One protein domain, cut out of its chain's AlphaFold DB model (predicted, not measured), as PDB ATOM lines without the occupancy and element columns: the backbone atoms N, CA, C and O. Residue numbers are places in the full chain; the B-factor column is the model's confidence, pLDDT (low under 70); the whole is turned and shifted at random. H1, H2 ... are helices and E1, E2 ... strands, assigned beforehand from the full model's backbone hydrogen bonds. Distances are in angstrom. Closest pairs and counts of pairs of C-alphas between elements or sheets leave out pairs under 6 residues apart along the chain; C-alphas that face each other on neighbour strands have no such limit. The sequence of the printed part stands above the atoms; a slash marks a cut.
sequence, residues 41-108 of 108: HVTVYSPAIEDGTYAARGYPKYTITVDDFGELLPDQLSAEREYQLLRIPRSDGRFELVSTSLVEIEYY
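AT A GLANCE: This is residues 41 to 108 of the 108 residues of an uncharacterized protein of Faecalibacterium prausnitzii (UniProt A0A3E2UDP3). Picture a small sheet of three strands, E4, E1 and E7, with a hairpin of two more strands, E5 and E6, laid crosswise over one face of it and set on it loosely, with few close C-alphas between the two layers. At one end of the domain a second, smaller hairpin, E2 and E3, reaches out beyond E1 and E4; the one short helix, H1, packs on E5 and only grazes the three-stranded sheet, and a wide loop, residues 73 to 84, links H1 to E5. The printed part has 68 residues, with named elements in the order E1, E2, E3, E4, H1, E5, E6, E7; the class is mostly strand. The largest sheet has the order E4, E1, E7, and it and the two hairpin sheets are antiparallel. The whole is only just compact, close to loose, with a radius of gyration of the C-alphas of 12.7 A, and it spans 37 by 29 by 24 A.

IN THESE COORDINATES: Find C-alpha 41 at (144.046, 141.380, 100.003); there E1 begins, and it runs through residues 41 to 45 for 13.0 A. Beside it look for E4, residues 60 to 66, the longest strand at 17.1 A, and E7, residues 103 to 107, 13.3 A, which ends at C-alpha 107 at (148.240, 144.839, 103.469). E5, residues 85 to 89, starts at C-alpha 85 at (131.334, 152.494, 98.841) and is 12.7 A long; E6, residues 95 to 99, is 12.9 A long. The short elements are E2, residues 48 to 50, 6.1 A; E3, residues 53 to 55, 6.0 A; and H1, residues 69 to 72, 5.5 A.

HOW THE PARTS SIT: Begin at E1, the inner strand of the three-stranded sheet, with E4 and E7 as its edge strands. E1 and E7 are antiparallel at 166 degrees; look at N 43 and O 104, 2.8 A apart and within hydrogen-bond range. E4 and E1 are antiparallel at 154 degrees, with N 44 and O 62 within hydrogen-bond range at 2.9 A. Next go to the hairpin of E5 and E6, antiparallel at 150 degrees, where N 86 and O 98 are within hydrogen-bond range at 2.8 A. Between E1 and E6 you will find one pair of C-alphas within 8 A, those of Val 44 and Val 98, at 7.8 A. E4 and E5 are near each other, with 5 pairs of C-alphas within 10 A. E1 and E5 are only just apart, their closest C-alphas at 8.4 A, and E6 and E7 meet only through their link. H1 is only just on the three-stranded sheet, with 5 pairs of C-alphas within 10 A, and only grazes it with residues 69 to 72. The closest C-alphas of H1 and E5 are those of Leu 72 and Arg 87, 4.6 A apart. H1 is too short for any O i to N i+4 pair; its one O i to N i+3 pair is within hydrogen-bond range. Farther out, E1 runs on into E2 across a break of 2 residues, at 50 degrees. E2 and E3 form a hairpin, antiparallel at 129 degrees, with N 55 and O 48 within hydrogen-bond range at 2.9 A; E2 is apart from E4, and E3 from E1.

THE WHOLE: The two C-alphas farthest apart are those of Asp 51 and Gln 76, 38.0 A. The printed part has no cut and ends at residue 108, the chain's last. The link from H1 to E5, 12 residues, is long; the other links are tight. The mean pLDDT of the printed part is 81.8, and the model's confidence is low, under 70, at residues 49 to 58, residues 76 to 81 and residue 108.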
ATOM      1  N   HIS A  41     145.001 142.478  99.973       92.38
ATOM      2  CA  HIS A  41     144.046 141.380 100.003       92.38
ATOM      3  C   HIS A  41     142.693 141.916 100.454       92.38
ATOM      4  O   HIS A  41     142.518 142.320 101.602       92.38
ATOM      5  N   VAL A  42     141.731 141.930  99.536       92.44
ATOM      6  CA  VAL A  42     140.396 142.477  99.768       92.44
ATOM      7  C   VAL A  42     139.406 141.329  99.860       92.44
ATOM      8  O   VAL A  42     139.099 140.679  98.859       92.44
ATOM      9  N   THR A  43     138.886 141.087 101.057       93.75
ATOM     10  CA  THR A  43     137.844 140.091 101.309       93.75
ATOM     11  C   THR A  43     136.489 140.779 101.378       93.75
ATOM     12  O   THR A  43     136.256 141.659 102.207       93.75
ATOM     13  N   VAL A  44     135.579 140.367 100.497       91.94
ATOM     14  CA  VAL A  44     134.203 140.864 100.435       91.94
ATOM     15  C   VAL A  44     133.282 139.872 101.126       91.94
ATOM     16  O   VAL A  44     133.271 138.685 100.793       91.94
ATOM     17  N   TYR A  45     132.464 140.360 102.050       90.00
ATOM     18  CA  TYR A  45     131.488 139.569 102.790       90.00
ATOM     19  C   TYR A  45     130.086 139.702 102.193       90.00
ATOM     20  O   TYR A  45     129.676 140.764 101.722       90.00
ATOM     21  N   SER A  46     129.321 138.611 102.232       83.56
ATOM     22  CA  SER A  46     127.890 138.664 101.927       83.56
ATOM     23  C   SER A  46     127.143 139.280 103.115       83.56
ATOM     24  O   SER A  46     127.443 138.920 104.256       83.56
ATOM     25  N   PRO A  47     126.153 140.165 102.904       76.75
ATOM     26  CA  PRO A  47     125.273 140.578 103.988       76.75
ATOM     27  C   PRO A  47     124.497 139.351 104.478       76.75
ATOM     28  O   PRO A  47     123.832 138.677 103.691       76.75
ATOM     29  N   ALA A  48     124.599 139.047 105.769       71.88
ATOM     30  CA  ALA A  48     123.789 138.022 106.411       71.88
ATOM     31  C   ALA A  48     122.776 138.700 107.333       71.88
ATOM     32  O   ALA A  48     123.080 139.689 107.998       71.88
ATOM     33  N   ILE A  49     121.555 138.177 107.352       61.84
ATOM     34  CA  ILE A  49     120.573 138.534 108.372       61.84
ATOM     35  C   ILE A  49     120.553 137.365 109.345       61.84
ATOM     36  O   ILE A  49     120.077 136.286 108.996       61.84
ATOM     37  N   GLU A  50     121.102 137.576 110.537       66.00
ATOM     38  CA  GLU A  50     121.040 136.615 111.637       66.00
ATOM     39  C   GLU A  50     120.020 137.127 112.658       66.00
ATOM     40  O   GLU A  50     120.039 138.295 113.060       66.00
ATOM     41  N   ASP A  51     119.066 136.263 113.013       63.50
ATOM     42  CA  ASP A  51     118.038 136.516 114.029       63.50
ATOM     43  C   ASP A  51     117.286 137.853 113.878       63.50
ATOM     44  O   ASP A  51     117.026 138.575 114.838       63.50
ATOM     45  N   GLY A  52     116.918 138.205 112.640       61.94
ATOM     46  CA  GLY A  52     116.134 139.412 112.342       61.94
ATOM     47  C   GLY A  52     116.904 140.729 112.500       61.94
ATOM     48  O   GLY A  52     116.314 141.798 112.349       61.94
ATOM     49  N   THR A  53     118.212 140.662 112.756       53.25
ATOM     50  CA  THR A  53     119.123 141.809 112.786       53.25
ATOM     51  C   THR A  53     120.134 141.723 111.646       53.25
ATOM     52  O   THR A  53     120.437 140.643 111.137       53.25
ATOM     53  N   TYR A  54     120.633 142.874 111.192       55.66
ATOM     54  CA  TYR A  54     121.721 142.898 110.215       55.66
ATOM     55  C   TYR A  54     122.971 142.338 110.901       55.66
ATOM     56  O   TYR A  54     123.532 142.999 111.779       55.66
ATOM     57  N   ALA A  55     123.400 141.127 110.533       61.94
ATOM     58  CA  ALA A  55     124.690 140.631 110.983       61.94
ATOM     59  C   ALA A  55     125.742 141.539 110.344       61.94
ATOM     60  O   ALA A  55     125.783 141.694 109.121       61.94
ATOM     61  N   ALA A  56     126.555 142.192 111.176       58.50
ATOM     62  CA  ALA A  56     127.506 143.201 110.715       58.50
ATOM     63  C   ALA A  56     128.474 142.648 109.649       58.50
ATOM     64  O   ALA A  56     128.932 143.403 108.796       58.50
ATOM     65  N   ARG A  57     128.744 141.334 109.666       63.28
ATOM     66  CA  ARG A  57     129.486 140.606 108.628       63.28
ATOM     67  C   ARG A  57     128.910 139.197 108.480       63.28
ATOM     68  O   ARG A  57     128.822 138.477 109.468       63.28
ATOM     69  N   GLY A  58     128.499 138.816 107.270       69.94
ATOM     70  CA  GLY A  58     128.151 137.428 106.952       69.94
ATOM     71  C   GLY A  58     129.383 136.593 106.601       69.94
ATOM     72  O   GLY A  58     130.500 136.925 106.981       69.94
ATOM     73  N   TYR A  59     129.197 135.505 105.853       81.69
ATOM     74  CA  TYR A  59     130.297 134.653 105.382       81.69
ATOM     75  C   TYR A  59     131.117 135.335 104.271       81.69
ATOM     76  O   TYR A  59     130.542 136.100 103.480       81.69
ATOM     77  N   PRO A  60     132.436 135.060 104.171       87.56
ATOM     78  CA  PRO A  60     133.260 135.594 103.093       87.56
ATOM     79  C   PRO A  60     132.707 135.107 101.750       87.56
ATOM     80  O   PRO A  60     132.526 133.910 101.527       87.56
ATOM     81  N   LYS A  61     132.392 136.054 100.868       90.06
ATOM     82  CA  LYS A  61     131.832 135.803  99.536       90.06
ATOM     83  C   LYS A  61     132.950 135.490  98.549       90.06
ATOM     84  O   LYS A  61     132.848 134.526  97.796       90.06
ATOM     85  N   TYR A  62     133.992 136.320  98.534       90.31
ATOM     86  CA  TYR A  62     135.193 136.134  97.722       90.31
ATOM     87  C   TYR A  62     136.331 137.044  98.202       90.31
ATOM     88  O   TYR A  62     136.088 138.052  98.866       90.31
ATOM     89  N   THR A  63     137.555 136.711  97.793       92.25
ATOM     90  CA  THR A  63     138.755 137.524  98.017       92.25
ATOM     91  C   THR A  63     139.389 137.863  96.676       92.25
ATOM     92  O   THR A  63     139.422 137.022  95.775       92.25
ATOM     93  N   ILE A  64     139.873 139.092  96.543       91.56
ATOM     94  CA  ILE A  64     140.688 139.537  95.412       91.56
ATOM     95  C   ILE A  64     142.008 140.113  95.915       91.56
ATOM     96  O   ILE A  64     142.126 140.490  97.083       91.56
ATOM     97  N   THR A  65     142.965 140.217  95.005       91.50
ATOM     98  CA  THR A  65     144.202 140.961  95.215       91.50
ATOM     99  C   THR A  65     144.184 142.169  94.291       91.50
ATOM    100  O   THR A  65     143.835 142.024  93.117       91.50
ATOM    101  N   VAL A  66     144.507 143.342  94.828       90.12
ATOM    102  CA  VAL A  66     144.714 144.572  94.052       90.12
ATOM    103  C   VAL A  66     146.086 145.146  94.374       90.12
ATOM    104  O   VAL A  66     146.552 145.028  95.512       90.12
ATOM    105  N   ASP A  67     146.721 145.747  93.375       89.62
ATOM    106  CA  ASP A  67     148.087 146.256  93.499       89.62
ATOM    107  C   ASP A  67     148.091 147.673  94.083       89.62
ATOM    108  O   ASP A  67     148.954 148.014  94.890       89.62
ATOM    109  N   ASP A  68     147.092 148.495  93.743       87.88
ATOM    110  CA  ASP A  68     146.938 149.838  94.299       87.88
ATOM    111  C   ASP A  68     145.579 150.035  94.985       87.88
ATOM    112  O   ASP A  68     144.516 149.686  94.467       87.88
ATOM    113  N   PHE A  69     145.588 150.668  96.162       87.50
ATOM    114  CA  PHE A  69     144.351 150.972  96.888       87.50
ATOM    115  C   PHE A  69     143.454 151.954  96.121       87.50
ATOM    116  O   PHE A  69     142.232 151.934  96.271       87.50
ATOM    117  N   GLY A  70     144.039 152.813  95.283       87.75
ATOM    118  CA  GLY A  70     143.317 153.722  94.404       87.75
ATOM    119  C   GLY A  70     142.406 153.005  93.412       87.75
ATOM    120  O   GLY A  70     141.393 153.581  93.023       87.75
ATOM    121  N   GLU A  71     142.665 151.737  93.083       88.50
ATOM    122  CA  GLU A  71     141.762 150.919  92.261       88.50
ATOM    123  C   GLU A  71     140.408 150.662  92.937       88.50
ATOM    124  O   GLU A  71     139.398 150.469  92.250       88.50
ATOM    125  N   LEU A  72     140.386 150.690  94.276       90.56
ATOM    126  CA  LEU A  72     139.189 150.514  95.099       90.56
ATOM    127  C   LEU A  72     138.418 151.818  95.309       90.56
ATOM    128  O   LEU A  72     137.276 151.788  95.781       90.56
ATOM    129  N   LEU A  73     139.027 152.965  95.004       88.75
ATOM    130  CA  LEU A  73     138.390 154.256  95.200       88.75
ATOM    131  C   LEU A  73     137.380 154.519  94.070       88.75
ATOM    132  O   LEU A  73     137.709 154.363  92.895       88.75
ATOM    133  N   PRO A  74     136.141 154.925  94.399       82.38
ATOM    134  CA  PRO A  74     135.183 155.354  93.390       82.38
ATOM    135  C   PRO A  74     135.632 156.665  92.726       82.38
ATOM    136  O   PRO A  74     136.328 157.483  93.340       82.38
ATOM    137  N   ASP A  75     135.206 156.878  91.479       76.50
ATOM    138  CA  ASP A  75     135.543 158.077  90.706       76.50
ATOM    139  C   ASP A  75     135.038 159.370  91.385       76.50
ATOM    140  O   ASP A  75     134.153 159.368  92.242       76.50
ATOM    141  N   GLN A  76     135.613 160.517  90.998       63.84
ATOM    142  CA  GLN A  76     135.491 161.811  91.698       63.84
ATOM    143  C   GLN A  76     134.063 162.408  91.823       63.84
ATOM    144  O   GLN A  76     133.921 163.495  92.383       63.84
ATOM    145  N   LEU A  77     133.001 161.735  91.368       56.91
ATOM    146  CA  LEU A  77     131.624 162.252  91.313       56.91
ATOM    147  C   LEU A  77     130.672 161.588  92.339       56.91
ATOM    148  O   LEU A  77     129.690 160.929  92.026       56.91
ATOM    149  N   SER A  78     130.960 161.891  93.605       62.69
ATOM    150  CA  SER A  78     130.023 162.446  94.605       62.69
ATOM    151  C   SER A  78     128.847 161.658  95.207       62.69
ATOM    152  O   SER A  78     128.326 162.163  96.191       62.69
ATOM    153  N   ALA A  79     128.466 160.453  94.778       64.06
ATOM    154  CA  ALA A  79     127.469 159.663  95.537       64.06
ATOM    155  C   ALA A  79     128.108 158.494  96.303       64.06
ATOM    156  O   ALA A  79     127.875 158.301  97.492       64.06
ATOM    157  N   GLU A  80     128.988 157.739  95.654       66.44
ATOM    158  CA  GLU A  80     129.592 156.533  96.235       66.44
ATOM    159  C   GLU A  80     130.464 156.844  97.457       66.44
ATOM    160  O   GLU A  80     130.490 156.073  98.413       66.44
ATOM    161  N   ARG A  81     131.119 158.013  97.470       69.44
ATOM    162  CA  ARG A  81     131.884 158.489  98.631       69.44
ATOM    163  C   ARG A  81     130.993 158.852  99.815       69.44
ATOM    164  O   ARG A  81     131.375 158.581 100.949       69.44
ATOM    165  N   GLU A  82     129.827 159.446  99.560       76.69
ATOM    166  CA  GLU A  82     128.845 159.773 100.603       76.69
ATOM    167  C   GLU A  82     128.302 158.492 101.250       76.69
ATOM    168  O   GLU A  82     128.197 158.402 102.472       76.69
ATOM    169  N   TYR A  83     128.076 157.458 100.439       73.81
ATOM    170  CA  TYR A  83     127.644 156.136 100.893       73.81
ATOM    171  C   TYR A  83     128.783 155.206 101.340       73.81
ATOM    172  O   TYR A  83     128.522 154.041 101.641       73.81
ATOM    173  N   GLN A  84     130.027 155.697 101.415       87.19
ATOM    174  CA  GLN A  84     131.209 154.918 101.810       87.19
ATOM    175  C   GLN A  84     131.306 153.579 101.054       87.19
ATOM    176  O   GLN A  84     131.409 152.503 101.649       87.19
ATOM    177  N   LEU A  85     131.215 153.645  99.727       89.56
ATOM    178  CA  LEU A  85     131.334 152.494  98.841       89.56
ATOM    179  C   LEU A  85     132.754 152.392  98.280       89.56
ATOM    180  O   LEU A  85     133.383 153.397  97.948       89.56
ATOM    181  N   LEU A  86     133.226 151.158  98.146       91.69
ATOM    182  CA  LEU A  86     134.436 150.789  97.425       91.69
ATOM    183  C   LEU A  86     134.067 150.166  96.085       91.69
ATOM    184  O   LEU A  86     133.076 149.443  95.963       91.69
ATOM    185  N   ARG A  87     134.904 150.426  95.088       92.56
ATOM    186  CA  ARG A  87     134.811 149.875  93.744       92.56
ATOM    187  C   ARG A  87     135.659 148.608  93.656       92.56
ATOM    188  O   ARG A  87     136.857 148.676  93.443       92.56
ATOM    189  N   ILE A  88     135.046 147.440  93.812       92.94
ATOM    190  CA  ILE A  88     135.765 146.162  93.820       92.94
ATOM    191  C   ILE A  88     135.894 145.626  92.387       92.94
ATOM    192  O   ILE A  88     134.867 145.275  91.790       92.94
ATOM    193  N   PRO A  89     137.106 145.547  91.802       92.44
ATOM    194  CA  PRO A  89     137.277 145.047  90.445       92.44
ATOM    195  C   PRO A  89     136.955 143.552  90.349       92.44
ATOM    196  O   PRO A  89     137.171 142.760  91.268       92.44
ATOM    197  N   ARG A  90     136.415 143.156  89.198       89.50
ATOM    198  CA  ARG A  90     136.100 141.772  88.848       89.50
ATOM    199  C   ARG A  90     136.970 141.351  87.668       89.50
ATOM    200  O   ARG A  90     137.295 142.156  86.798       89.50
ATOM    201  N   SER A  91     137.290 140.060  87.591       83.38
ATOM    202  CA  SER A  91     138.142 139.497  86.530       83.38
ATOM    203  C   SER A  91     137.582 139.663  85.108       83.38
ATOM    204  O   SER A  91     138.297 139.450  84.138       83.38
ATOM    205  N   ASP A  92     136.301 140.008  84.967       88.56
ATOM    206  CA  ASP A  92     135.614 140.238  83.693       88.56
ATOM    207  C   ASP A  92     135.624 141.714  83.247       88.56
ATOM    208  O   ASP A  92     134.898 142.086  82.324       88.56
ATOM    209  N   GLY A  93     136.418 142.565  83.906       86.69
ATOM    210  CA  GLY A  93     136.516 143.998  83.616       86.69
ATOM    211  C   GLY A  93     135.349 144.827  84.161       86.69
ATOM    212  O   GLY A  93     135.308 146.039  83.948       86.69
ATOM    213  N   ARG A  94     134.397 144.205  84.867       91.44
ATOM    214  CA  ARG A  94     133.347 144.911  85.614       91.44
ATOM    215  C   ARG A  94     133.823 145.232  87.032       91.44
ATOM    216  O   ARG A  94     134.903 144.825  87.453       91.44
ATOM    217  N   PHE A  95     132.998 145.952  87.783       91.44
ATOM    218  CA  PHE A  95     133.217 146.195  89.206       91.44
ATOM    219  C   PHE A  95     131.924 146.016  90.001       91.44
ATOM    220  O   PHE A  95     130.824 146.144  89.459       91.44
ATOM    221  N   GLU A  96     132.063 145.711  91.286       91.06
ATOM    222  CA  GLU A  96     130.978 145.685  92.266       91.06
ATOM    223  C   GLU A  96     131.165 146.870  93.220       91.06
ATOM    224  O   GLU A  96     132.259 147.078  93.737       91.06
ATOM    225  N   LEU A  97     130.111 147.657  93.450       91.06
ATOM    226  CA  LEU A  97     130.124 148.675  94.499       91.06
ATOM    227  C   LEU A  97     129.743 148.016  95.816       91.06
ATOM    228  O   LEU A  97     128.635 147.497  95.959       91.06
ATOM    229  N   VAL A  98     130.663 148.031  96.771       89.81
ATOM    230  CA  VAL A  98     130.501 147.347  98.053       89.81
ATOM    231  C   VAL A  98     130.679 148.347  99.181       89.81
ATOM    232  O   VAL A  98     131.623 149.129  99.181       89.81
ATOM    233  N   SER A  99     129.777 148.327 100.161       88.25
ATOM    234  CA  SER A  99     129.943 149.138 101.370       88.25
ATOM    235  C   SER A  99     131.215 148.739 102.112       88.25
ATOM    236  O   SER A  99     131.453 147.552 102.330       88.25
ATOM    237  N   THR A 100     131.981 149.724 102.584       89.50
ATOM    238  CA  THR A 100     133.176 149.514 103.421       89.50
ATOM    239  C   THR A 100     132.910 148.654 104.658       89.50
ATOM    240  O   THR A 100     133.820 148.001 105.156       89.50
ATOM    241  N   SER A 101     131.665 148.595 105.145       86.69
ATOM    242  CA  SER A 101     131.285 147.757 106.292       86.69
ATOM    243  C   SER A 101     131.337 146.250 105.989       86.69
ATOM    244  O   SER A 101     131.507 145.447 106.905       86.69
ATOM    245  N   LEU A 102     131.222 145.868 104.712       89.56
ATOM    246  CA  LEU A 102     131.239 144.483 104.229       89.56
ATOM    247  C   LEU A 102     132.592 144.083 103.622       89.56
ATOM    248  O   LEU A 102     132.682 143.052 102.956       89.56
ATOM    249  N   VAL A 103     133.632 144.893 103.821       91.12
ATOM    250  CA  VAL A 103     134.957 144.658 103.246       91.12
ATOM    251  C   VAL A 103     136.006 144.623 104.349       91.12
ATOM    252  O   VAL A 103     135.996 145.431 105.277       91.12
ATOM    253  N   GLU A 104     136.926 143.676 104.229       92.31
ATOM    254  CA  GLU A 104     138.153 143.599 105.013       92.31
ATOM    255  C   GLU A 104     139.346 143.705 104.070       92.31
ATOM    256  O   GLU A 104     139.366 143.058 103.023       92.31
ATOM    257  N   ILE A 105     140.297 144.575 104.414       92.25
ATOM    258  CA  ILE A 105     141.457 144.888 103.579       92.25
ATOM    259  C   ILE A 105     142.708 144.656 104.413       92.25
ATOM    260  O   ILE A 105     142.907 145.317 105.434       92.25
ATOM    261  N   GLU A 106     143.541 143.732 103.958       91.69
ATOM    262  CA  GLU A 106     144.834 143.407 104.553       91.69
ATOM    263  C   GLU A 106     145.963 143.857 103.616       91.69
ATOM    264  O   GLU A 106     145.835 143.758 102.396       91.69
ATOM    265  N   TYR A 107     147.058 144.356 104.189       87.00
ATOM    266  CA  TYR A 107     148.240 144.839 103.469       87.00
ATOM    267  C   TYR A 107     149.430 143.937 103.801       87.00
ATOM    268  O   TYR A 107     149.704 143.727 104.988       87.00
ATOM    269  N   TYR A 108     150.115 143.430 102.775       69.50
ATOM    270  CA  TYR A 108     151.246 142.503 102.894       69.50
ATOM    271  C   TYR A 108     152.502 143.036 102.207       69.50
ATOM    272  O   TYR A 108     152.367 143.667 101.133       69.50
TER     273      TYR A 108